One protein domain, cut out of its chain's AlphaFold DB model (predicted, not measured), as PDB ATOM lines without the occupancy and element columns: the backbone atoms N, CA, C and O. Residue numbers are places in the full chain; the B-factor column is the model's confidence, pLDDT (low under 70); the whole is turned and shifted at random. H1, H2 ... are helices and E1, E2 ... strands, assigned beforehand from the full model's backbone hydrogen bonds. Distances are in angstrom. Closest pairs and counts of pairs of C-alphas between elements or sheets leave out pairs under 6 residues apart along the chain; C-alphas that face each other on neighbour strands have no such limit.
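This is residues 3 to 170 of the 287 residues of the protein "4Fe-4S dicluster domain-containing protein" of Pyrobaculum sp (UniProt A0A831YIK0). With little regular structure, two lobes stand end to end: short H1 to H3 with strand pairs E1-E4 and E2-E3, then a small parallel sheet E5 E6 E7 with H4 and H5. A long stretch returns to H6, beside the first lobe. The 168 printed residues, 64 in named elements, are mixed in class, compact, radius of gyration of the C-alphas 16.3 A, spans 44 by 32 by 31 A.

Find E1, residues 3 to 5, from C-alpha 3 at (19.624, 41.180, -13.049); then H1, 11 to 14; H2, 22 to 25; E2, 32 to 35; E3, 38 to 41; H3, 51 to 54; E4, 61 to 64; E5, 69 to 71; H4, 84 to 94, 15.5 A; E6, 97 to 100; H5, 114 to 121; E7, 126 to 128; and H6, 142 to 149, which ends with C-alpha 149 at (12.175, 53.619, -10.844).

See antiparallel E1 and E4 at N 4 and O 62, 3.0 A, and hairpin E2 and E3 at N 38 and O 35, 2.8 A. H2 and H3 touch, closest C-alphas Cys 23 and Cys 52, 4.6 A. Parallel E5 and E6 have N 70 and O 98 at 2.8 A; E6 and E7, N 99 and O 127 at 2.8 A. E5, H4, E6 and E6, H5, E7 are strand-helix-strand units, parallel neighbours joined through a helix, with right-handed crossovers. H4 and H5 only graze the sheet and touch, closest C-alphas Leu 84 and Val 115, 5.9 A. Every O i to N i+4 pair is within hydrogen-bond range in H4 and H5, 2 of 4 in H6; H1, H2 and H3 are too short for one.

The printed part has no cut; links E5 to H4, E6 to H5 and E7 to H6 are long. The farthest C-alphas, Asp 36 and Gly 123, are 46.4 A apart. Look for pLDDT under 70 at residues 43 to 45, 73 to 76, 103 to 113 and 128 to 170.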
ATOM      1  N   ILE A   3      18.874  40.450 -14.072       79.00
ATOM      2  CA  ILE A   3      19.624  41.180 -13.049       79.00
ATOM      3  C   ILE A   3      18.655  42.216 -12.486       79.00
ATOM      4  O   ILE A   3      18.176  43.060 -13.244       79.00
ATOM      5  N   SER A   4      18.324  42.116 -11.203       80.75
ATOM      6  CA  SER A   4      17.610  43.170 -10.478       80.75
ATOM      7  C   SER A   4      18.627  44.104  -9.819       80.75
ATOM      8  O   SER A   4      19.766  43.708  -9.565       80.75
ATOM      9  N   ALA A   5      18.240  45.360  -9.596       81.56
ATOM     10  CA  ALA A   5      19.092  46.368  -8.978       81.56
ATOM     11  C   ALA A   5      18.300  47.143  -7.920       81.56
ATOM     12  O   ALA A   5      17.262  47.729  -8.222       81.56
ATOM     13  N   ASP A   6      18.807  47.144  -6.695       84.81
ATOM     14  CA  ASP A   6      18.294  47.899  -5.560       84.81
ATOM     15  C   ASP A   6      19.271  49.034  -5.239       84.81
ATOM     16  O   ASP A   6      20.203  48.901  -4.441       84.81
ATOM     17  N   PHE A   7      19.082  50.165  -5.918       83.75
ATOM     18  CA  PHE A   7      19.966  51.319  -5.782       83.75
ATOM     19  C   PHE A   7      19.868  52.017  -4.419       83.75
ATOM     20  O   PHE A   7      20.732  52.845  -4.136       83.75
ATOM     21  N   SER A   8      18.921  51.667  -3.535       82.25
ATOM     22  CA  SER A   8      18.929  52.172  -2.149       82.25
ATOM     23  C   SER A   8      20.219  51.783  -1.410       82.25
ATOM     24  O   SER A   8      20.760  52.567  -0.635       82.25
ATOM     25  N   LYS A   9      20.786  50.619  -1.757       86.75
ATOM     26  CA  LYS A   9      22.055  50.084  -1.237       86.75
ATOM     27  C   LYS A   9      23.296  50.661  -1.914       86.75
ATOM     28  O   LYS A   9      24.420  50.306  -1.557       86.75
ATOM     29  N   CYS A  10      23.145  51.512  -2.926       90.12
ATOM     30  CA  CYS A  10      24.294  52.121  -3.580       90.12
ATOM     31  C   CYS A  10      24.818  53.267  -2.716       90.12
ATOM     32  O   CYS A  10      24.082  54.207  -2.433       90.12
ATOM     33  N   VAL A  11      26.113  53.245  -2.378       91.12
ATOM     34  CA  VAL A  11      26.759  54.347  -1.645       91.12
ATOM     35  C   VAL A  11      26.541  55.709  -2.317       91.12
ATOM     36  O   VAL A  11      26.371  56.712  -1.639       91.12
ATOM     37  N   ARG A  12      26.431  55.740  -3.653       89.31
ATOM     38  CA  ARG A  12      26.169  56.958  -4.435       89.31
ATOM     39  C   ARG A  12      24.767  57.553  -4.234       89.31
ATOM     40  O   ARG A  12      24.550  58.716  -4.567       89.31
ATOM     41  N   SER A  13      23.813  56.774  -3.719       86.56
ATOM     42  CA  SER A  13      22.424  57.209  -3.516       86.56
ATOM     43  C   SER A  13      22.256  58.083  -2.277       86.56
ATOM     44  O   SER A  13      21.456  59.016  -2.315       86.56
ATOM     45  N   TYR A  14      23.026  57.810  -1.218       84.00
ATOM     46  CA  TYR A  14      23.045  58.594   0.022       84.00
ATOM     47  C   TYR A  14      24.317  59.449   0.187       84.00
ATOM     48  O   TYR A  14      24.271  60.467   0.869       84.00
ATOM     49  N   TRP A  15      25.419  59.123  -0.501       85.88
ATOM     50  CA  TRP A  15      26.650  59.923  -0.544       85.88
ATOM     51  C   TRP A  15      27.118  60.181  -1.987       85.88
ATOM     52  O   TRP A  15      27.838  59.386  -2.601       85.88
ATOM     53  N   ARG A  16      26.721  61.333  -2.549       82.25
ATOM     54  CA  ARG A  16      27.042  61.706  -3.945       82.25
ATOM     55  C   ARG A  16      28.543  61.883  -4.201       82.25
ATOM     56  O   ARG A  16      28.991  61.584  -5.308       82.25
ATOM     57  N   GLY A  17      29.301  62.316  -3.187       85.00
ATOM     58  CA  GLY A  17      30.757  62.514  -3.238       85.00
ATOM     59  C   GLY A  17      31.583  61.225  -3.323       85.00
ATOM     60  O   GLY A  17      32.807  61.280  -3.396       85.00
ATOM     61  N   SER A  18      30.939  60.053  -3.333       89.00
ATOM     62  CA  SER A  18      31.637  58.773  -3.439       89.00
ATOM     63  C   SER A  18      32.482  58.662  -4.711       89.00
ATOM     64  O   SER A  18      32.103  59.146  -5.779       89.00
ATOM     65  N   ARG A  19      33.606  57.944  -4.637       88.81
ATOM     66  CA  ARG A  19      34.446  57.612  -5.804       88.81
ATOM     67  C   ARG A  19      34.234  56.189  -6.328       88.81
ATOM     68  O   ARG A  19      34.828  55.825  -7.333       88.81
ATOM     69  N   CYS A  20      33.369  55.395  -5.689       90.31
ATOM     70  CA  CYS A  20      33.154  53.999  -6.074       90.31
ATOM     71  C   CYS A  20      32.615  53.885  -7.514       90.31
ATOM     72  O   CYS A  20      31.555  54.435  -7.838       90.31
ATOM     73  N   ASP A  21      33.349  53.134  -8.341       88.94
ATOM     74  CA  ASP A  21      33.059  52.822  -9.745       88.94
ATOM     75  C   ASP A  21      33.022  51.304 -10.032       88.94
ATOM     76  O   ASP A  21      32.766  50.916 -11.172       88.94
ATOM     77  N   LYS A  22      33.234  50.433  -9.024       87.06
ATOM     78  CA  LYS A  22      33.508  48.987  -9.200       87.06
ATOM     79  C   LYS A  22      32.558  48.276 -10.177       87.06
ATOM     80  O   LYS A  22      33.011  47.484 -10.997       87.06
ATOM     81  N   CYS A  23      31.254  48.565 -10.139       88.31
ATOM     82  CA  CYS A  23      30.274  47.948 -11.046       88.31
ATOM     83  C   CYS A  23      30.325  48.472 -12.496       88.31
ATOM     84  O   CYS A  23      30.016  47.717 -13.415       88.31
ATOM     85  N   VAL A  24      30.734  49.728 -12.700       87.31
ATOM     86  CA  VAL A  24      30.956  50.356 -14.013       87.31
ATOM     87  C   VAL A  24      32.250  49.823 -14.615       87.31
ATOM     88  O   VAL A  24      32.235  49.310 -15.732       87.31
ATOM     89  N   ALA A  25      33.336  49.821 -13.834       82.75
ATOM     90  CA  ALA A  25      34.599  49.195 -14.213       82.75
ATOM     91  C   ALA A  25      34.406  47.705 -14.555       82.75
ATOM     92  O   ALA A  25      34.880  47.231 -15.582       82.75
ATOM     93  N   ALA A  26      33.627  46.959 -13.770       81.06
ATOM     94  CA  ALA A  26      33.308  45.559 -14.050       81.06
ATOM     95  C   ALA A  26      32.226  45.340 -15.130       81.06
ATOM     96  O   ALA A  26      31.742  44.218 -15.268       81.06
ATOM     97  N   CYS A  27      31.807  46.357 -15.895       77.44
ATOM     98  CA  CYS A  27      30.792  46.207 -16.941       77.44
ATOM     99  C   CYS A  27      31.414  46.098 -18.352       77.44
ATOM    100  O   CYS A  27      31.441  47.088 -19.085       77.44
ATOM    101  N   PRO A  28      31.827  44.900 -18.816       74.12
ATOM    102  CA  PRO A  28      32.544  44.730 -20.089       74.12
ATOM    103  C   PRO A  28      31.724  45.055 -21.344       74.12
ATOM    104  O   PRO A  28      32.269  45.084 -22.444       74.12
ATOM    105  N   ALA A  29      30.416  45.281 -21.197       74.06
ATOM    106  CA  ALA A  29      29.549  45.739 -22.277       74.06
ATOM    107  C   ALA A  29      29.314  47.266 -22.269       74.06
ATOM    108  O   ALA A  29      28.614  47.771 -23.139       74.06
ATOM    109  N   GLY A  30      29.843  48.005 -21.284       74.44
ATOM    110  CA  GLY A  30      29.595  49.444 -21.118       74.44
ATOM    111  C   GLY A  30      28.138  49.792 -20.794       74.44
ATOM    112  O   GLY A  30      27.682  50.884 -21.109       74.44
ATOM    113  N   ALA A  31      27.390  48.852 -20.207       80.12
ATOM    114  CA  ALA A  31      25.963  48.994 -19.914       80.12
ATOM    115  C   ALA A  31      25.658  49.688 -18.576       80.12
ATOM    116  O   ALA A  31      24.488  49.890 -18.260       80.12
ATOM    117  N   LEU A  32      26.688  50.012 -17.792       81.88
ATOM    118  CA  LEU A  32      26.624  50.819 -16.577       81.88
ATOM    119  C   LEU A  32      27.599  51.987 -16.740       81.88
ATOM    120  O   LEU A  32      28.686  51.796 -17.283       81.88
ATOM    121  N   TYR A  33      27.216  53.171 -16.272       82.44
ATOM    122  CA  TYR A  33      28.028  54.391 -16.316       82.44
ATOM    123  C   TYR A  33      27.698  55.298 -15.122       82.44
ATOM    124  O   TYR A  33      26.766  55.018 -14.370       82.44
ATOM    125  N   ILE A  34      28.477  56.363 -14.913       83.31
ATOM    126  CA  ILE A  34      28.193  57.376 -13.884       83.31
ATOM    127  C   ILE A  34      27.709  58.656 -14.567       83.31
ATOM    128  O   ILE A  34      28.388  59.167 -15.454       83.31
ATOM    129  N   ALA A  35      26.563  59.179 -14.132       81.38
ATOM    130  CA  ALA A  35      26.034  60.489 -14.517       81.38
ATOM    131  C   ALA A  35      25.436  61.176 -13.278       81.38
ATOM    132  O   ALA A  35      24.887  60.503 -12.409       81.38
ATOM    133  N   ASP A  36      25.611  62.493 -13.141       84.06
ATOM    134  CA  ASP A  36      25.133  63.308 -12.004       84.06
ATOM    135  C   ASP A  36      25.446  62.733 -10.605       84.06
ATOM    136  O   ASP A  36      24.695  62.878  -9.632       84.06
ATOM    137  N   GLY A  37      26.590  62.049 -10.506       79.00
ATOM    138  CA  GLY A  37      27.050  61.383  -9.291       79.00
ATOM    139  C   GLY A  37      26.294  60.098  -8.936       79.00
ATOM    140  O   GLY A  37      26.503  59.595  -7.836       79.00
ATOM    141  N   ARG A  38      25.468  59.537  -9.827       84.50
ATOM    142  CA  ARG A  38      24.720  58.273  -9.668       84.50
ATOM    143  C   ARG A  38      25.187  57.210 -10.663       84.50
ATOM    144  O   ARG A  38      25.815  57.534 -11.664       84.50
ATOM    145  N   VAL A  39      24.899  55.939 -10.371       84.56
ATOM    146  CA  VAL A  39      25.096  54.843 -11.333       84.56
ATOM    147  C   VAL A  39      23.860  54.752 -12.216       84.56
ATOM    148  O   VAL A  39      22.781  54.426 -11.730       84.56
ATOM    149  N   GLU A  40      24.046  54.999 -13.505       81.06
ATOM    150  CA  GLU A  40      23.026  54.864 -14.538       81.06
ATOM    151  C   GLU A  40      23.274  53.611 -15.386       81.06
ATOM    152  O   GLU A  40      24.367  53.032 -15.388       81.06
ATOM    153  N   ALA A  41      22.243  53.171 -16.108       77.75
ATOM    154  CA  ALA A  41      22.294  51.966 -16.926       77.75
ATOM    155  C   ALA A  41      21.781  52.203 -18.352       77.75
ATOM    156  O   ALA A  41      20.792  52.896 -18.569       77.75
ATOM    157  N   GLU A  42      22.408  51.529 -19.317       71.44
ATOM    158  CA  GLU A  42      21.976  51.419 -20.716       71.44
ATOM    159  C   GLU A  42      21.708  49.927 -21.026       71.44
ATOM    160  O   GLU A  42      22.562  49.219 -21.575       71.44
ATOM    161  N   PRO A  43      20.546  49.360 -20.630       67.75
ATOM    162  CA  PRO A  43      20.383  47.902 -20.589       67.75
ATOM    163  C   PRO A  43      20.254  47.205 -21.961       67.75
ATOM    164  O   PRO A  43      20.090  45.980 -22.009       67.75
ATOM    165  N   GLY A  44      20.339  47.946 -23.073       64.44
ATOM    166  CA  GLY A  44      20.461  47.424 -24.442       64.44
ATOM    167  C   GLY A  44      21.880  46.985 -24.787       64.44
ATOM    168  O   GLY A  44      22.056  46.099 -25.626       64.44
ATOM    169  N   LEU A  45      22.866  47.549 -24.084       68.25
ATOM    170  CA  LEU A  45      24.237  47.054 -24.031       68.25
ATOM    171  C   LEU A  45      24.376  45.881 -23.044       68.25
ATOM    172  O   LEU A  45      25.269  45.056 -23.191       68.25
ATOM    173  N   CYS A  46      23.489  45.754 -22.048       75.88
ATOM    174  CA  CYS A  46      23.626  44.740 -20.998       75.88
ATOM    175  C   CYS A  46      23.545  43.301 -21.543       75.88
ATOM    176  O   CYS A  46      22.466  42.793 -21.858       75.88
ATOM    177  N   ALA A  47      24.696  42.620 -21.549       73.50
ATOM    178  CA  ALA A  47      24.849  41.217 -21.935       73.50
ATOM    179  C   ALA A  47      24.287  40.208 -20.910       73.50
ATOM    180  O   ALA A  47      24.335  39.007 -21.145       73.50
ATOM    181  N   GLY A  48      23.801  40.661 -19.747       76.50
ATOM    182  CA  GLY A  48      23.301  39.785 -18.677       76.50
ATOM    183  C   GLY A  48      24.382  39.034 -17.886       76.50
ATOM    184  O   GLY A  48      24.042  38.292 -16.975       76.50
ATOM    185  N   CYS A  49      25.670  39.255 -18.168       76.69
ATOM    186  CA  CYS A  49      26.797  38.484 -17.619       76.69
ATOM    187  C   CYS A  49      26.978  38.498 -16.084       76.69
ATOM    188  O   CYS A  49      27.829  37.773 -15.578       76.69
ATOM    189  N   GLY A  50      26.242  39.325 -15.340       83.81
ATOM    190  CA  GLY A  50      26.246  39.330 -13.873       83.81
ATOM    191  C   GLY A  50      27.455  39.971 -13.183       83.81
ATOM    192  O   GLY A  50      27.407  40.158 -11.974       83.81
ATOM    193  N   GLN A  51      28.494  40.389 -13.914       83.50
ATOM    194  CA  GLN A  51      29.730  40.953 -13.339       83.50
ATOM    195  C   GLN A  51      29.505  42.130 -12.366       83.50
ATOM    196  O   GLN A  51      30.221  42.266 -11.380       83.50
ATOM    197  N   CYS A  52      28.455  42.930 -12.571       86.25
ATOM    198  CA  CYS A  52      28.047  43.981 -11.635       86.25
ATOM    199  C   CYS A  52      27.601  43.463 -10.248       86.25
ATOM    200  O   CYS A  52      27.839  44.151  -9.260       86.25
ATOM    201  N   ALA A  53      27.007  42.268 -10.148       87.81
ATOM    202  CA  ALA A  53      26.593  41.643  -8.885       87.81
ATOM    203  C   ALA A  53      27.771  41.037  -8.108       87.81
ATOM    204  O   ALA A  53      27.785  41.078  -6.877       87.81
ATOM    205  N   ALA A  54      28.783  40.542  -8.822       84.31
ATOM    206  CA  ALA A  54      30.037  40.091  -8.227       84.31
ATOM    207  C   ALA A  54      30.911  41.265  -7.765       84.31
ATOM    208  O   ALA A  54      31.441  41.251  -6.660       84.31
ATOM    209  N   ALA A  55      31.013  42.320  -8.578       86.75
ATOM    210  CA  ALA A  55      31.861  43.473  -8.294       86.75
ATOM    211  C   ALA A  55      31.259  44.499  -7.315       86.75
ATOM    212  O   ALA A  55      31.941  45.465  -6.986       86.75
ATOM    213  N   CYS A  56      29.998  44.355  -6.888       90.44
ATOM    214  CA  CYS A  56      29.318  45.307  -6.005       90.44
ATOM    215  C   CYS A  56      29.331  44.834  -4.536       90.44
ATOM    216  O   CYS A  56      28.538  43.956  -4.184       90.44
ATOM    217  N   PRO A  57      30.149  45.440  -3.651       88.44
ATOM    218  CA  PRO A  57      30.261  44.995  -2.259       88.44
ATOM    219  C   PRO A  57      28.999  45.262  -1.433       88.44
ATOM    220  O   PRO A  57      28.677  44.480  -0.550       88.44
ATOM    221  N   THR A  58      28.232  46.309  -1.759       89.94
ATOM    222  CA  THR A  58      26.974  46.636  -1.061       89.94
ATOM    223  C   THR A  58      25.753  45.863  -1.582       89.94
ATOM    224  O   THR A  58      24.629  46.114  -1.149       89.94
ATOM    225  N   GLY A  59      25.933  44.926  -2.522       89.25
ATOM    226  CA  GLY A  59      24.863  44.031  -2.972       89.25
ATOM    227  C   GLY A  59      23.700  44.709  -3.711       89.25
ATOM    228  O   GLY A  59      22.574  44.222  -3.635       89.25
ATOM    229  N   VAL A  60      23.957  45.817  -4.424       88.62
ATOM    230  CA  VAL A  60      22.954  46.518  -5.257       88.62
ATOM    231  C   VAL A  60      22.340  45.578  -6.292       88.62
ATOM    232  O   VAL A  60      21.124  45.557  -6.451       88.62
ATOM    233  N   PHE A  61      23.166  44.810  -7.004       87.38
ATOM    234  CA  PHE A  61      22.711  43.942  -8.088       87.38
ATOM    235  C   PHE A  61      22.534  42.503  -7.597       87.38
ATOM    236  O   PHE A  61      23.425  41.962  -6.942       87.38
ATOM    237  N   LYS A  62      21.421  41.862  -7.969       85.69
ATOM    238  CA  LYS A  62      21.161  40.436  -7.714       85.69
ATOM    239  C   LYS A  62      20.917  39.677  -9.012       85.69
ATOM    240  O   LYS A  62      20.318  40.207  -9.950       85.69
ATOM    241  N   LEU A  63      21.357  38.422  -9.049       82.38
ATOM    242  CA  LEU A  63      21.042  37.479 -10.119       82.38
ATOM    243  C   LEU A  63      19.779  36.711  -9.733       82.38
ATOM    244  O   LEU A  63      19.701  36.134  -8.658       82.38
ATOM    245  N   GLU A  64      18.772  36.707 -10.603       80.19
ATOM    246  CA  GLU A  64      17.486  36.069 -10.309       80.19
ATOM    247  C   GLU A  64      16.996  35.219 -11.475       80.19
ATOM    248  O   GLU A  64      17.263  35.514 -12.643       80.19
ATOM    249  N   GLY A  65      16.223  34.168 -11.189       79.19
ATOM    250  CA  GLY A  65      15.758  33.238 -12.221       79.19
ATOM    251  C   GLY A  65      16.925  32.532 -12.921       79.19
ATOM    252  O   GLY A  65      16.901  32.346 -14.147       79.19
ATOM    253  N   LEU A  66      17.969  32.219 -12.150       83.81
ATOM    254  CA  LEU A  66      18.908  31.145 -12.451       83.81
ATOM    255  C   LEU A  66      18.129  29.814 -12.472       83.81
ATOM    256  O   LEU A  66      17.081  29.690 -11.836       83.81
ATOM    257  N   GLY A  67      18.595  28.859 -13.268       85.00
ATOM    258  CA  GLY A  67      17.967  27.544 -13.411       85.00
ATOM    259  C   GLY A  67      19.007  26.433 -13.268       85.00
ATOM    260  O   GLY A  67      20.191  26.746 -13.151       85.00
ATOM    261  N   PRO A  68      18.594  25.158 -13.357       84.69
ATOM    262  CA  PRO A  68      19.472  24.004 -13.136       84.69
ATOM    263  C   PRO A  68      20.585  23.852 -14.182       84.69
ATOM    264  O   PRO A  68      21.454  23.011 -14.020       84.69
ATOM    265  N   ARG A  69      20.581  24.654 -15.255       84.50
ATOM    266  CA  ARG A  69      21.669  24.734 -16.231       84.50
ATOM    267  C   ARG A  69      22.172  26.170 -16.349       84.50
ATOM    268  O   ARG A  69      21.434  27.080 -16.747       84.50
ATOM    269  N   LEU A  70      23.444  26.350 -16.021       82.50
ATOM    270  CA  LEU A  70      24.201  27.591 -16.092       82.50
ATOM    271  C   LEU A  70      25.171  27.499 -17.274       82.50
ATOM    272  O   LEU A  70      25.948  26.559 -17.356       82.50
ATOM    273  N   SER A  71      25.158  28.467 -18.188       79.69
ATOM    274  CA  SER A  71      26.121  28.528 -19.297       79.69
ATOM    275  C   SER A  71      26.553  29.961 -19.542       79.69
ATOM    276  O   SER A  71      25.716  30.846 -19.727       79.69
ATOM    277  N   CYS A  72      27.863  30.180 -19.617       71.94
ATOM    278  CA  CYS A  72      28.426  31.482 -19.967       71.94
ATOM    279  C   CYS A  72      28.312  31.831 -21.465       71.94
ATOM    280  O   CYS A  72      28.596  32.968 -21.839       71.94
ATOM    281  N   ARG A  73      27.893  30.885 -22.325       69.88
ATOM    282  CA  ARG A  73      27.676  31.107 -23.770       69.88
ATOM    283  C   ARG A  73      26.200  31.067 -24.181       69.88
ATOM    284  O   ARG A  73      25.810  31.846 -25.043       69.88
ATOM    285  N   GLU A  74      25.363  30.257 -23.533       66.06
ATOM    286  CA  GLU A  74      23.919  30.118 -23.825       66.06
ATOM    287  C   GLU A  74      23.068  31.199 -23.095       66.06
ATOM    288  O   GLU A  74      21.969  30.949 -22.597       66.06
ATOM    289  N   GLY A  75      23.592  32.428 -22.972       61.47
ATOM    290  CA  GLY A  75      22.890  33.566 -22.350       61.47
ATOM    291  C   GLY A  75      22.618  33.435 -20.842       61.47
ATOM    292  O   GLY A  75      21.667  34.035 -20.333       61.47
ATOM    293  N   GLY A  76      23.397  32.614 -20.133       68.94
ATOM    294  CA  GLY A  76      23.450  32.580 -18.670       68.94
ATOM    295  C   GLY A  76      24.461  33.582 -18.093       68.94
ATOM    296  O   GLY A  76      24.944  34.466 -18.808       68.94
ATOM    297  N   PRO A  77      24.756  33.497 -16.784       78.06
ATOM    298  CA  PRO A  77      25.697  34.400 -16.135       78.06
ATOM    299  C   PRO A  77      27.133  34.068 -16.555       78.06
ATOM    300  O   PRO A  77      27.430  32.970 -17.032       78.06
ATOM    301  N   CYS A  78      28.062  34.991 -16.312       79.62
ATOM    302  CA  CYS A  78      29.452  34.586 -16.177       79.62
ATOM    303  C   CYS A  78      29.553  33.671 -14.949       79.62
ATOM    304  O   CYS A  78      29.030  34.015 -13.893       79.62
ATOM    305  N   ILE A  79      30.215  32.521 -15.079       80.94
ATOM    306  CA  ILE A  79      30.339  31.551 -13.980       80.94
ATOM    307  C   ILE A  79      31.085  32.192 -12.796       80.94
ATOM    308  O   ILE A  79      30.632  32.115 -11.664       80.94
ATOM    309  N   ASN A  80      32.112  32.991 -13.090       77.19
ATOM    310  CA  ASN A  80      32.868  33.791 -12.123       77.19
ATOM    311  C   ASN A  80      32.085  34.988 -11.540       77.19
ATOM    312  O   ASN A  80      32.659  35.777 -10.795       77.19
ATOM    313  N   ALA A  81      30.825  35.198 -11.939       81.69
ATOM    314  CA  ALA A  81      29.951  36.202 -11.335       81.69
ATOM    315  C   ALA A  81      28.971  35.612 -10.307       81.69
ATOM    316  O   ALA A  81      28.226  36.373  -9.688       81.69
ATOM    317  N   LEU A  82      28.955  34.285 -10.151       83.62
ATOM    318  CA  LEU A  82      28.174  33.582  -9.141       83.62
ATOM    319  C   LEU A  82      28.949  33.517  -7.825       83.62
ATOM    320  O   LEU A  82      30.169  33.353  -7.807       83.62
ATOM    321  N   LYS A  83      28.219  33.640  -6.723       86.75
ATOM    322  CA  LYS A  83      28.700  33.439  -5.354       86.75
ATOM    323  C   LYS A  83      28.450  31.993  -4.940       86.75
ATOM    324  O   LYS A  83      27.581  31.329  -5.501       86.75
ATOM    325  N   LEU A  84      29.145  31.524  -3.905       85.19
ATOM    326  CA  LEU A  84      28.914  30.186  -3.350       85.19
ATOM    327  C   LEU A  84      27.439  29.979  -2.950       85.19
ATOM    328  O   LEU A  84      26.862  28.937  -3.247       85.19
ATOM    329  N   THR A  85      26.804  31.008  -2.379       88.06
ATOM    330  CA  THR A  85      25.369  31.014  -2.051       88.06
ATOM    331  C   THR A  85      24.478  30.757  -3.264       88.06
ATOM    332  O   THR A  85      23.507  30.025  -3.146       88.06
ATOM    333  N   ASP A  86      24.826  31.277  -4.450       89.25
ATOM    334  CA  ASP A  86      24.029  31.042  -5.659       89.25
ATOM    335  C   ASP A  86      24.055  29.553  -6.061       89.25
ATOM    336  O   ASP A  86      23.074  29.044  -6.599       89.25
ATOM    337  N   TYR A  87      25.155  28.835  -5.795       87.19
ATOM    338  CA  TYR A  87      25.241  27.387  -6.019       87.19
ATOM    339  C   TYR A  87      24.478  26.584  -4.963       87.19
ATOM    340  O   TYR A  87      23.822  25.609  -5.327       87.19
ATOM    341  N   VAL A  88      24.533  26.995  -3.690       89.88
ATOM    342  CA  VAL A  88      23.748  26.386  -2.601       89.88
ATOM    343  C   VAL A  88      22.253  26.502  -2.910       89.88
ATOM    344  O   VAL A  88      21.599  25.475  -3.082       89.88
ATOM    345  N   ASP A  89      21.750  27.722  -3.124       90.81
ATOM    346  CA  ASP A  89      20.345  28.007  -3.453       90.81
ATOM    347  C   ASP A  89      19.853  27.191  -4.665       90.81
ATOM    348  O   ASP A  89      18.703  26.749  -4.723       90.81
ATOM    349  N   LEU A  90      20.714  26.993  -5.671       91.00
ATOM    350  CA  LEU A  90      20.383  26.209  -6.860       91.00
ATOM    351  C   LEU A  90      20.367  24.698  -6.599       91.00
ATOM    352  O   LEU A  90      19.470  24.024  -7.108       91.00
ATOM    353  N   VAL A  91      21.317  24.157  -5.833       90.00
ATOM    354  CA  VAL A  91      21.364  22.722  -5.508       90.00
ATOM    355  C   VAL A  91      20.251  22.340  -4.533       90.00
ATOM    356  O   VAL A  91      19.616  21.311  -4.743       90.00
ATOM    357  N   GLU A  92      19.928  23.177  -3.547       93.06
ATOM    358  CA  GLU A  92      18.760  22.969  -2.677       93.06
ATOM    359  C   GLU A  92      17.452  22.947  -3.480       93.06
ATOM    360  O   GLU A  92      16.589  22.096  -3.266       93.06
ATOM    361  N   LYS A  93      17.316  23.856  -4.451       93.88
ATOM    362  CA  LYS A  93      16.091  24.012  -5.241       93.88
ATOM    363  C   LYS A  93      15.912  22.976  -6.353       93.88
ATOM    364  O   LYS A  93      14.773  22.661  -6.700       93.88
ATOM    365  N   TYR A  94      17.000  22.507  -6.963       93.00
ATOM    366  CA  TYR A  94      16.961  21.654  -8.158       93.00
ATOM    367  C   TYR A  94      17.611  20.272  -7.977       93.00
ATOM    368  O   TYR A  94      17.513  19.438  -8.874       93.00
ATOM    369  N   GLY A  95      18.258  20.003  -6.841       91.94
ATOM    370  CA  GLY A  95      18.920  18.735  -6.517       91.94
ATOM    371  C   GLY A  95      20.281  18.523  -7.194       91.94
ATOM    372  O   GLY A  95      21.172  17.943  -6.579       91.94
ATOM    373  N   GLU A  96      20.461  18.998  -8.427       88.94
ATOM    374  CA  GLU A  96      21.723  19.006  -9.182       88.94
ATOM    375  C   GLU A  96      21.761  20.220 -10.131       88.94
ATOM    376  O   GLU A  96      20.718  20.699 -10.588       88.94
ATOM    377  N   VAL A  97      22.962  20.729 -10.431       85.06
ATOM    378  CA  VAL A  97      23.182  21.880 -11.322       85.06
ATOM    379  C   VAL A  97      24.238  21.565 -12.385       85.06
ATOM    380  O   VAL A  97      25.374  21.218 -12.070       85.06
ATOM    381  N   GLU A  98      23.910  21.756 -13.662       83.12
ATOM    382  CA  GLU A  98      24.871  21.704 -14.767       83.12
ATOM    383  C   GLU A  98      25.537  23.070 -15.014       83.12
ATOM    384  O   GLU A  98      24.864  24.101 -15.080       83.12
ATOM    385  N   VAL A  99      26.858  23.078 -15.222       80.81
ATOM    386  CA  VAL A  99      27.682  24.279 -15.443       80.81
ATOM    387  C   VAL A  99      28.515  24.154 -16.724       80.81
ATOM    388  O   VAL A  99      29.485  23.409 -16.809       80.81
ATOM    389  N   ASP A 100      28.171  24.950 -17.730       78.44
ATOM    390  CA  ASP A 100      28.895  25.102 -18.993       78.44
ATOM    391  C   ASP A 100      29.817  26.339 -18.938       78.44
ATOM    392  O   ASP A 100      29.472  27.453 -19.354       78.44
ATOM    393  N   ALA A 101      31.008  26.132 -18.368       75.06
ATOM    394  CA  ALA A 101      32.070  27.132 -18.243       75.06
ATOM    395  C   ALA A 101      33.056  27.081 -19.428       75.06
ATOM    396  O   ALA A 101      33.465  26.004 -19.863       75.06
ATOM    397  N   ARG A 102      33.478  28.252 -19.929       72.38
ATOM    398  CA  ARG A 102      34.548  28.422 -20.942       72.38
ATOM    399  C   ARG A 102      35.597  29.437 -20.521       72.38
ATOM    400  O   ARG A 102      35.997  30.290 -21.309       72.38
ATOM    401  N   CYS A 103      35.994  29.391 -19.254       68.50
ATOM    402  CA  CYS A 103      37.002  30.299 -18.705       68.50
ATOM    403  C   CYS A 103      38.416  30.001 -19.246       68.50
ATOM    404  O   CYS A 103      39.296  30.844 -19.145       68.50
ATOM    405  N   ASP A 104      38.621  28.833 -19.860       64.06
ATOM    406  CA  ASP A 104      39.794  28.449 -20.657       64.06
ATOM    407  C   ASP A 104      39.900  29.233 -21.981       64.06
ATOM    408  O   ASP A 104      40.982  29.672 -22.359       64.06
ATOM    409  N   GLU A 105      38.772  29.468 -22.652       66.00
ATOM    410  CA  GLU A 105      38.673  30.205 -23.925       66.00
ATOM    411  C   GLU A 105      38.200  31.673 -23.756       66.00
ATOM    412  O   GLU A 105      37.816  32.326 -24.731       66.00
ATOM    413  N   CYS A 106      38.124  32.196 -22.528       68.12
ATOM    414  CA  CYS A 106      37.457  33.472 -22.243       68.12
ATOM    415  C   CYS A 106      38.380  34.689 -22.407       68.12
ATOM    416  O   CYS A 106      39.382  34.830 -21.712       68.12
ATOM    417  N   SER A 107      37.975  35.640 -23.254       64.50
ATOM    418  CA  SER A 107      38.693  36.905 -23.477       64.50
ATOM    419  C   SER A 107      38.509  37.961 -22.375       64.50
ATOM    420  O   SER A 107      39.180  38.992 -22.425       64.50
ATOM    421  N   LEU A 108      37.614  37.730 -21.403       61.19
ATOM    422  CA  LEU A 108      37.360  38.648 -20.283       61.19
ATOM    423  C   LEU A 108      38.303  38.389 -19.104       61.19
ATOM    424  O   LEU A 108      38.911  39.321 -18.588       61.19
ATOM    425  N   ARG A 109      38.400  37.122 -18.674       56.72
ATOM    426  CA  ARG A 109      39.332  36.606 -17.659       56.72
ATOM    427  C   ARG A 109      39.582  35.124 -17.935       56.72
ATOM    428  O   ARG A 109      38.624  34.357 -18.025       56.72
ATOM    429  N   GLY A 110      40.854  34.753 -18.070       53.16
ATOM    430  CA  GLY A 110      41.297  33.372 -18.239       53.16
ATOM    431  C   GLY A 110      41.801  32.788 -16.919       53.16
ATOM    432  O   GLY A 110      42.684  33.381 -16.301       53.16
ATOM    433  N   ARG A 111      41.280  31.613 -16.534       52.59
ATOM    434  CA  ARG A 111      41.419  30.981 -15.197       52.59
ATOM    435  C   ARG A 111      40.752  31.773 -14.053       52.59
ATOM    436  O   ARG A 111      40.426  32.949 -14.196       52.59
ATOM    437  N   GLY A 112      40.489  31.068 -12.952       57.03
ATOM    438  CA  GLY A 112      39.665  31.520 -11.826       57.03
ATOM    439  C   GLY A 112      38.288  30.861 -11.854       57.03
ATOM    440  O   GLY A 112      37.347  31.409 -12.419       57.03
ATOM    441  N   LEU A 113      38.191  29.642 -11.327       65.06
ATOM    442  CA  LEU A 113      36.929  28.941 -11.062       65.06
ATOM    443  C   LEU A 113      36.806  28.653  -9.556       65.06
ATOM    444  O   LEU A 113      36.071  27.751  -9.174       65.06
ATOM    445  N   GLU A 114      37.489  29.419  -8.694       71.00
ATOM    446  CA  GLU A 114      37.693  29.052  -7.285       71.00
ATOM    447  C   GLU A 114      36.376  28.809  -6.540       71.00
ATOM    448  O   GLU A 114      36.279  27.844  -5.794       71.00
ATOM    449  N   VAL A 115      35.342  29.618  -6.801       73.00
ATOM    450  CA  VAL A 115      34.001  29.472  -6.199       73.00
ATOM    451  C   VAL A 115      33.281  28.200  -6.677       73.00
ATOM    452  O   VAL A 115      32.539  27.581  -5.918       73.00
ATOM    453  N   LEU A 116      33.502  27.784  -7.928       72.00
ATOM    454  CA  LEU A 116      32.969  26.528  -8.465       72.00
ATOM    455  C   LEU A 116      33.743  25.327  -7.899       72.00
ATOM    456  O   LEU A 116      33.133  24.326  -7.527       72.00
ATOM    457  N   ASP A 117      35.067  25.441  -7.787       71.75
ATOM    458  CA  ASP A 117      35.922  24.427  -7.165       71.75
ATOM    459  C   ASP A 117      35.593  24.274  -5.667       71.75
ATOM    460  O   ASP A 117      35.594  23.165  -5.137       71.75
ATOM    461  N   GLU A 118      35.282  25.374  -4.977       75.94
ATOM    462  CA  GLU A 118      34.813  25.413  -3.588       75.94
ATOM    463  C   GLU A 118      33.424  24.783  -3.434       75.94
ATOM    464  O   GLU A 118      33.244  23.925  -2.572       75.94
ATOM    465  N   ALA A 119      32.474  25.107  -4.317       72.06
ATOM    466  CA  ALA A 119      31.167  24.453  -4.361       72.06
ATOM    467  C   ALA A 119      31.295  22.921  -4.484       72.06
ATOM    468  O   ALA A 119      30.647  22.180  -3.744       72.06
ATOM    469  N   VAL A 120      32.182  22.436  -5.363       73.31
ATOM    470  CA  VAL A 120      32.467  21.000  -5.521       73.31
ATOM    471  C   VAL A 120      33.155  20.412  -4.280       73.31
ATOM    472  O   VAL A 120      32.771  19.331  -3.835       73.31
ATOM    473  N   LYS A 121      34.124  21.113  -3.669       75.75
ATOM    474  CA  LYS A 121      34.777  20.685  -2.410       75.75
ATOM    475  C   LYS A 121      33.795  20.556  -1.243       75.75
ATOM    476  O   LYS A 121      33.978  19.684  -0.400       75.75
ATOM    477  N   LEU A 122      32.751  21.384  -1.213       80.44
ATOM    478  CA  LEU A 122      31.664  21.330  -0.230       80.44
ATOM    479  C   LEU A 122      30.615  20.242  -0.537       80.44
ATOM    480  O   LEU A 122      29.609  20.142   0.161       80.44
ATOM    481  N   GLY A 123      30.835  19.411  -1.562       81.00
ATOM    482  CA  GLY A 123      29.955  18.296  -1.912       81.00
ATOM    483  C   GLY A 123      28.667  18.704  -2.631       81.00
ATOM    484  O   GLY A 123      27.759  17.878  -2.761       81.00
ATOM    485  N   LEU A 124      28.562  19.949  -3.112       83.62
ATOM    486  CA  LEU A 124      27.412  20.383  -3.900       83.62
ATOM    487  C   LEU A 124      27.365  19.614  -5.229       83.62
ATOM    488  O   LEU A 124      28.370  19.463  -5.925       83.62
ATOM    489  N   LYS A 125      26.169  19.143  -5.599       84.06
ATOM    490  CA  LYS A 125      25.924  18.379  -6.832       84.06
ATOM    491  C   LYS A 125      25.990  19.294  -8.057       84.06
ATOM    492  O   LYS A 125      24.967  19.771  -8.548       84.06
ATOM    493  N   VAL A 126      27.209  19.556  -8.525       78.50
ATOM    494  CA  VAL A 126      27.497  20.450  -9.651       78.50
ATOM    495  C   VAL A 126      28.309  19.721 -10.727       78.50
ATOM    496  O   VAL A 126      29.356  19.142 -10.448       78.50
ATOM    497  N   LYS A 127      27.833  19.759 -11.976       74.19
ATOM    498  CA  LYS A 127      28.329  18.944 -13.097       74.19
ATOM    499  C   LYS A 127      28.791  19.809 -14.273       74.19
ATOM    500  O   LYS A 127      28.000  20.560 -14.838       74.19
ATOM    501  N   ALA A 128      30.054  19.692 -14.685       64.38
ATOM    502  CA  ALA A 128      30.616  20.502 -15.773       64.38
ATOM    503  C   ALA A 128      30.277  19.964 -17.188       64.38
ATOM    504  O   ALA A 128      30.316  18.755 -17.419       64.38
ATOM    505  N   VAL A 129      29.972  20.848 -18.152       59.47
ATOM    506  CA  VAL A 129      29.522  20.500 -19.529       59.47
ATOM    507  C   VAL A 129      30.188  21.399 -20.602       59.47
ATOM    508  O   VAL A 129      30.700  22.469 -20.272       59.47
ATOM    509  N   ARG A 130      30.190  21.001 -21.896       43.38
ATOM    510  CA  ARG A 130      30.640  21.843 -23.038       43.38
ATOM    511  C   ARG A 130      29.579  22.055 -24.176       43.38
ATOM    512  O   ARG A 130      29.419  21.168 -25.007       43.38
ATOM    513  N   GLY A 131      28.902  23.228 -24.263       41.53
ATOM    514  CA  GLY A 131      27.966  23.714 -25.335       41.53
ATOM    515  C   GLY A 131      28.375  24.956 -26.210       41.53
ATOM    516  O   GLY A 131      29.537  25.379 -26.175       41.53
ATOM    517  N   ARG A 132      27.461  25.519 -27.056       29.38
ATOM    518  CA  ARG A 132      27.728  26.504 -28.174       29.38
ATOM    519  C   ARG A 132      26.613  27.575 -28.475       29.38
ATOM    520  O   ARG A 132      25.499  27.168 -28.760       29.38
ATOM    521  N   GLY A 133      26.976  28.878 -28.619       29.80
ATOM    522  CA  GLY A 133      26.304  29.993 -29.394       29.80
ATOM    523  C   GLY A 133      24.899  30.527 -28.965       29.80
ATOM    524  O   GLY A 133      24.198  29.825 -28.257       29.80
ATOM    525  N   GLY A 134      24.368  31.721 -29.339       27.31
ATOM    526  CA  GLY A 134      24.896  32.988 -29.927       27.31
ATOM    527  C   GLY A 134      23.800  33.947 -30.515       27.31
ATOM    528  O   GLY A 134      22.978  33.453 -31.274       27.31
ATOM    529  N   ASP A 135      23.817  35.271 -30.199       32.28
ATOM    530  CA  ASP A 135      23.216  36.472 -30.895       32.28
ATOM    531  C   ASP A 135      21.679  36.541 -31.250       32.28
ATOM    532  O   ASP A 135      21.106  35.542 -31.655       32.28
ATOM    533  N   VAL A 136      20.849  37.623 -31.178       32.72
ATOM    534  CA  VAL A 136      20.867  39.094 -30.840       32.72
ATOM    535  C   VAL A 136      19.478  39.527 -30.217       32.72
ATOM    536  O   VAL A 136      18.622  38.678 -29.992       32.72
ATOM    537  N   GLY A 137      19.169  40.838 -30.001       32.91
ATOM    538  CA  GLY A 137      17.788  41.382 -30.211       32.91
ATOM    539  C   GLY A 137      17.294  42.667 -29.483       32.91
ATOM    540  O   GLY A 137      16.409  43.365 -29.976       32.91
ATOM    541  N   ARG A 138      17.824  43.025 -28.305       39.81
ATOM    542  CA  ARG A 138      17.177  43.967 -27.349       39.81
ATOM    543  C   ARG A 138      17.218  45.466 -27.754       39.81
ATOM    544  O   ARG A 138      18.199  46.134 -27.438       39.81
ATOM    545  N   ARG A 139      16.170  46.024 -28.397       35.84
ATOM    546  CA  ARG A 139      16.104  47.466 -28.796       35.84
ATOM    547  C   ARG A 139      14.910  48.306 -28.283       35.84
ATOM    548  O   ARG A 139      14.874  49.495 -28.570       35.84
ATOM    549  N   MET A 140      13.970  47.739 -27.513       36.88
ATOM    550  CA  MET A 140      12.738  48.445 -27.070       36.88
ATOM    551  C   MET A 140      12.606  48.707 -25.553       36.88
ATOM    552  O   MET A 140      11.855  49.586 -25.147       36.88
ATOM    553  N   LEU A 141      13.322  47.967 -24.700       42.00
ATOM    554  CA  LEU A 141      12.968  47.807 -23.274       42.00
ATOM    555  C   LEU A 141      13.391  48.948 -22.321       42.00
ATOM    556  O   LEU A 141      13.019  48.951 -21.152       42.00
ATOM    557  N   LEU A 142      14.191  49.907 -22.783       47.41
ATOM    558  CA  LEU A 142      15.012  50.743 -21.888       47.41
ATOM    559  C   LEU A 142      14.326  52.052 -21.508       47.41
ATOM    560  O   LEU A 142      14.366  52.481 -20.358       47.41
ATOM    561  N   ARG A 143      13.564  52.608 -22.460       44.22
ATOM    562  CA  ARG A 143      12.657  53.747 -22.250       44.22
ATOM    563  C   ARG A 143      11.530  53.445 -21.245       44.22
ATOM    564  O   ARG A 143      10.757  54.352 -20.934       44.22
ATOM    565  N   ALA A 144      11.395  52.200 -20.781       43.19
ATOM    566  CA  ALA A 144      10.463  51.794 -19.730       43.19
ATOM    567  C   ALA A 144      11.117  51.809 -18.334       43.19
ATOM    568  O   ALA A 144      10.566  52.413 -17.419       43.19
ATOM    569  N   GLY A 145      12.315  51.227 -18.178       42.44
ATOM    570  CA  GLY A 145      12.961  51.038 -16.867       42.44
ATOM    571  C   GLY A 145      13.222  52.325 -16.082       42.44
ATOM    572  O   GLY A 145      12.884  52.405 -14.904       42.44
ATOM    573  N   MET A 146      13.735  53.365 -16.742       50.81
ATOM    574  CA  MET A 146      14.039  54.642 -16.079       50.81
ATOM    575  C   MET A 146      12.772  55.377 -15.594       50.81
ATOM    576  O   MET A 146      12.797  56.056 -14.572       50.81
ATOM    577  N   ARG A 147      11.632  55.187 -16.280       49.47
ATOM    578  CA  ARG A 147      10.325  55.712 -15.841       49.47
ATOM    579  C   ARG A 147       9.719  54.915 -14.686       49.47
ATOM    580  O   ARG A 147       8.951  55.485 -13.919       49.47
ATOM    581  N   GLN A 148      10.067  53.635 -14.562       47.66
ATOM    582  CA  GLN A 148       9.550  52.750 -13.522       47.66
ATOM    583  C   GLN A 148      10.150  53.070 -12.144       47.66
ATOM    584  O   GLN A 148       9.419  53.219 -11.166       47.66
ATOM    585  N   ALA A 149      11.471  53.272 -12.083       45.66
ATOM    586  CA  ALA A 149      12.175  53.619 -10.844       45.66
ATOM    587  C   ALA A 149      11.695  54.952 -10.234       45.66
ATOM    588  O   ALA A 149      11.580  55.069  -9.018       45.66
ATOM    589  N   LEU A 150      11.341  55.934 -11.073       56.34
ATOM    590  CA  LEU A 150      10.774  57.220 -10.641       56.34
ATOM    591  C   LEU A 150       9.349  57.119 -10.064       56.34
ATOM    592  O   LEU A 150       8.862  58.092  -9.495       56.34
ATOM    593  N   ARG A 151       8.663  55.980 -10.232       56.66
ATOM    594  CA  ARG A 151       7.256  55.780  -9.841       56.66
ATOM    595  C   ARG A 151       7.057  54.820  -8.667       56.66
ATOM    596  O   ARG A 151       5.918  54.578  -8.286       56.66
ATOM    597  N   GLY A 152       8.134  54.263  -8.105       48.88
ATOM    598  CA  GLY A 152       8.043  53.262  -7.030       48.88
ATOM    599  C   GLY A 152       7.414  51.930  -7.465       48.88
ATOM    600  O   GLY A 152       6.994  51.139  -6.627       48.88
ATOM    601  N   GLU A 153       7.332  51.679  -8.772       41.88
ATOM    602  CA  GLU A 153       6.797  50.443  -9.341       41.88
ATOM    603  C   GLU A 153       7.791  49.267  -9.152       41.88
ATOM    604  O   GLU A 153       9.010  49.479  -9.159       41.88
ATOM    605  N   PRO A 154       7.313  48.015  -8.996       46.06
ATOM    606  CA  PRO A 154       8.161  46.868  -8.662       46.06
ATOM    607  C   PRO A 154       9.179  46.516  -9.768       46.06
ATOM    608  O   PRO A 154       8.911  46.756 -10.948       46.06
ATOM    609  N   PRO A 155      10.326  45.882  -9.429       44.97
ATOM    610  CA  PRO A 155      11.436  45.691 -10.363       44.97
ATOM    611  C   PRO A 155      11.051  44.938 -11.643       44.97
ATOM    612  O   PRO A 155      10.645  43.770 -11.592       44.97
ATOM    613  N   LEU A 156      11.264  45.591 -12.791       38.47
ATOM    614  CA  LEU A 156      11.004  45.079 -14.137       38.47
ATOM    615  C   LEU A 156      11.465  43.621 -14.313       38.47
ATOM    616  O   LEU A 156      12.629  43.257 -14.105       38.47
ATOM    617  N   GLN A 157      10.532  42.751 -14.700       40.03
ATOM    618  CA  GLN A 157      10.817  41.341 -14.954       40.03
ATOM    619  C   GLN A 157      11.334  41.179 -16.388       40.03
ATOM    620  O   GLN A 157      10.566  41.239 -17.344       40.03
ATOM    621  N   VAL A 158      12.648  41.002 -16.554       36.38
ATOM    622  CA  VAL A 158      13.269  40.884 -17.884       36.38
ATOM    623  C   VAL A 158      13.547  39.416 -18.216       36.38
ATOM    624  O   VAL A 158      14.452  38.804 -17.650       36.38
ATOM    625  N   ALA A 159      12.789  38.846 -19.155       38.16
ATOM    626  CA  ALA A 159      13.075  37.523 -19.714       38.16
ATOM    627  C   ALA A 159      14.354  37.532 -20.587       38.16
ATOM    628  O   ALA A 159      14.831  38.589 -21.018       38.16
ATOM    629  N   ARG A 160      14.944  36.349 -20.829       37.41
ATOM    630  CA  ARG A 160      16.211  36.230 -21.575       37.41
ATOM    631  C   ARG A 160      16.034  36.667 -23.034       37.41
ATOM    632  O   ARG A 160      15.052  36.319 -23.676       37.41
ATOM    633  N   GLY A 161      17.040  37.365 -23.555       37.69
ATOM    634  CA  GLY A 161      17.288  37.528 -24.987       37.69
ATOM    635  C   GLY A 161      18.690  37.008 -25.302       37.69
ATOM    636  O   GLY A 161      19.528  36.936 -24.402       37.69
ATOM    637  N   VAL A 162      18.932  36.619 -26.551       37.19
ATOM    638  CA  VAL A 162      20.159  35.917 -26.956       37.19
ATOM    639  C   VAL A 162      21.384  36.852 -26.837       37.19
ATOM    640  O   VAL A 162      21.283  38.026 -27.219       37.19
ATOM    641  N   PRO A 163      22.525  36.400 -26.271       38.72
ATOM    642  CA  PRO A 163      23.670  37.270 -25.996       38.72
ATOM    643  C   PRO A 163      24.267  37.851 -27.279       38.72
ATOM    644  O   PRO A 163      24.705  37.104 -28.149       38.72
ATOM    645  N   ARG A 164      24.341  39.187 -27.365       39.97
ATOM    646  CA  ARG A 164      25.122  39.861 -28.412       39.97
ATOM    647  C   ARG A 164      26.585  39.437 -28.315       39.97
ATOM    648  O   ARG A 164      27.136  39.455 -27.211       39.97
ATOM    649  N   ARG A 165      27.223  39.158 -29.456       41.41
ATOM    650  CA  ARG A 165      28.673  38.971 -29.564       41.41
ATOM    651  C   ARG A 165      29.359  40.125 -28.845       41.41
ATOM    652  O   ARG A 165      29.162  41.290 -29.184       41.41
ATOM    653  N   MET A 166      30.097  39.781 -27.801       44.69
ATOM    654  CA  MET A 166      30.562  40.734 -26.807       44.69
ATOM    655  C   MET A 166      31.564  41.699 -27.441       44.69
ATOM    656  O   MET A 166      32.723  41.343 -27.646       44.69
ATOM    657  N   GLN A 167      31.115  42.914 -27.769       47.22
ATOM    658  CA  GLN A 167      31.986  44.008 -28.202       47.22
ATOM    659  C   GLN A 167      32.725  44.556 -26.977       47.22
ATOM    660  O   GLN A 167      32.448  45.644 -26.479       47.22
ATOM    661  N   TYR A 168      33.631  43.724 -26.460       45.56
ATOM    662  CA  TYR A 168      34.551  44.056 -25.388       45.56
ATOM    663  C   TYR A 168      35.590  45.033 -25.932       45.56
ATOM    664  O   TYR A 168      36.605  44.651 -26.518       45.56
ATOM    665  N   ASP A 169      35.285  46.313 -25.774       49.16
ATOM    666  CA  ASP A 169      36.181  47.398 -26.122       49.16
ATOM    667  C   ASP A 169      37.283  47.517 -25.064       49.16
ATOM    668  O   ASP A 169      37.119  48.172 -24.031       49.16
ATOM    669  N   LYS A 170      38.421  46.868 -25.338       44.75
ATOM    670  CA  LYS A 170      39.624  46.951 -24.501       44.75
ATOM    671  C   LYS A 170      40.096  48.390 -24.277       44.75
ATOM    672  O   LYS A 170      40.710  48.628 -23.252       44.75
TER     673      LYS A 170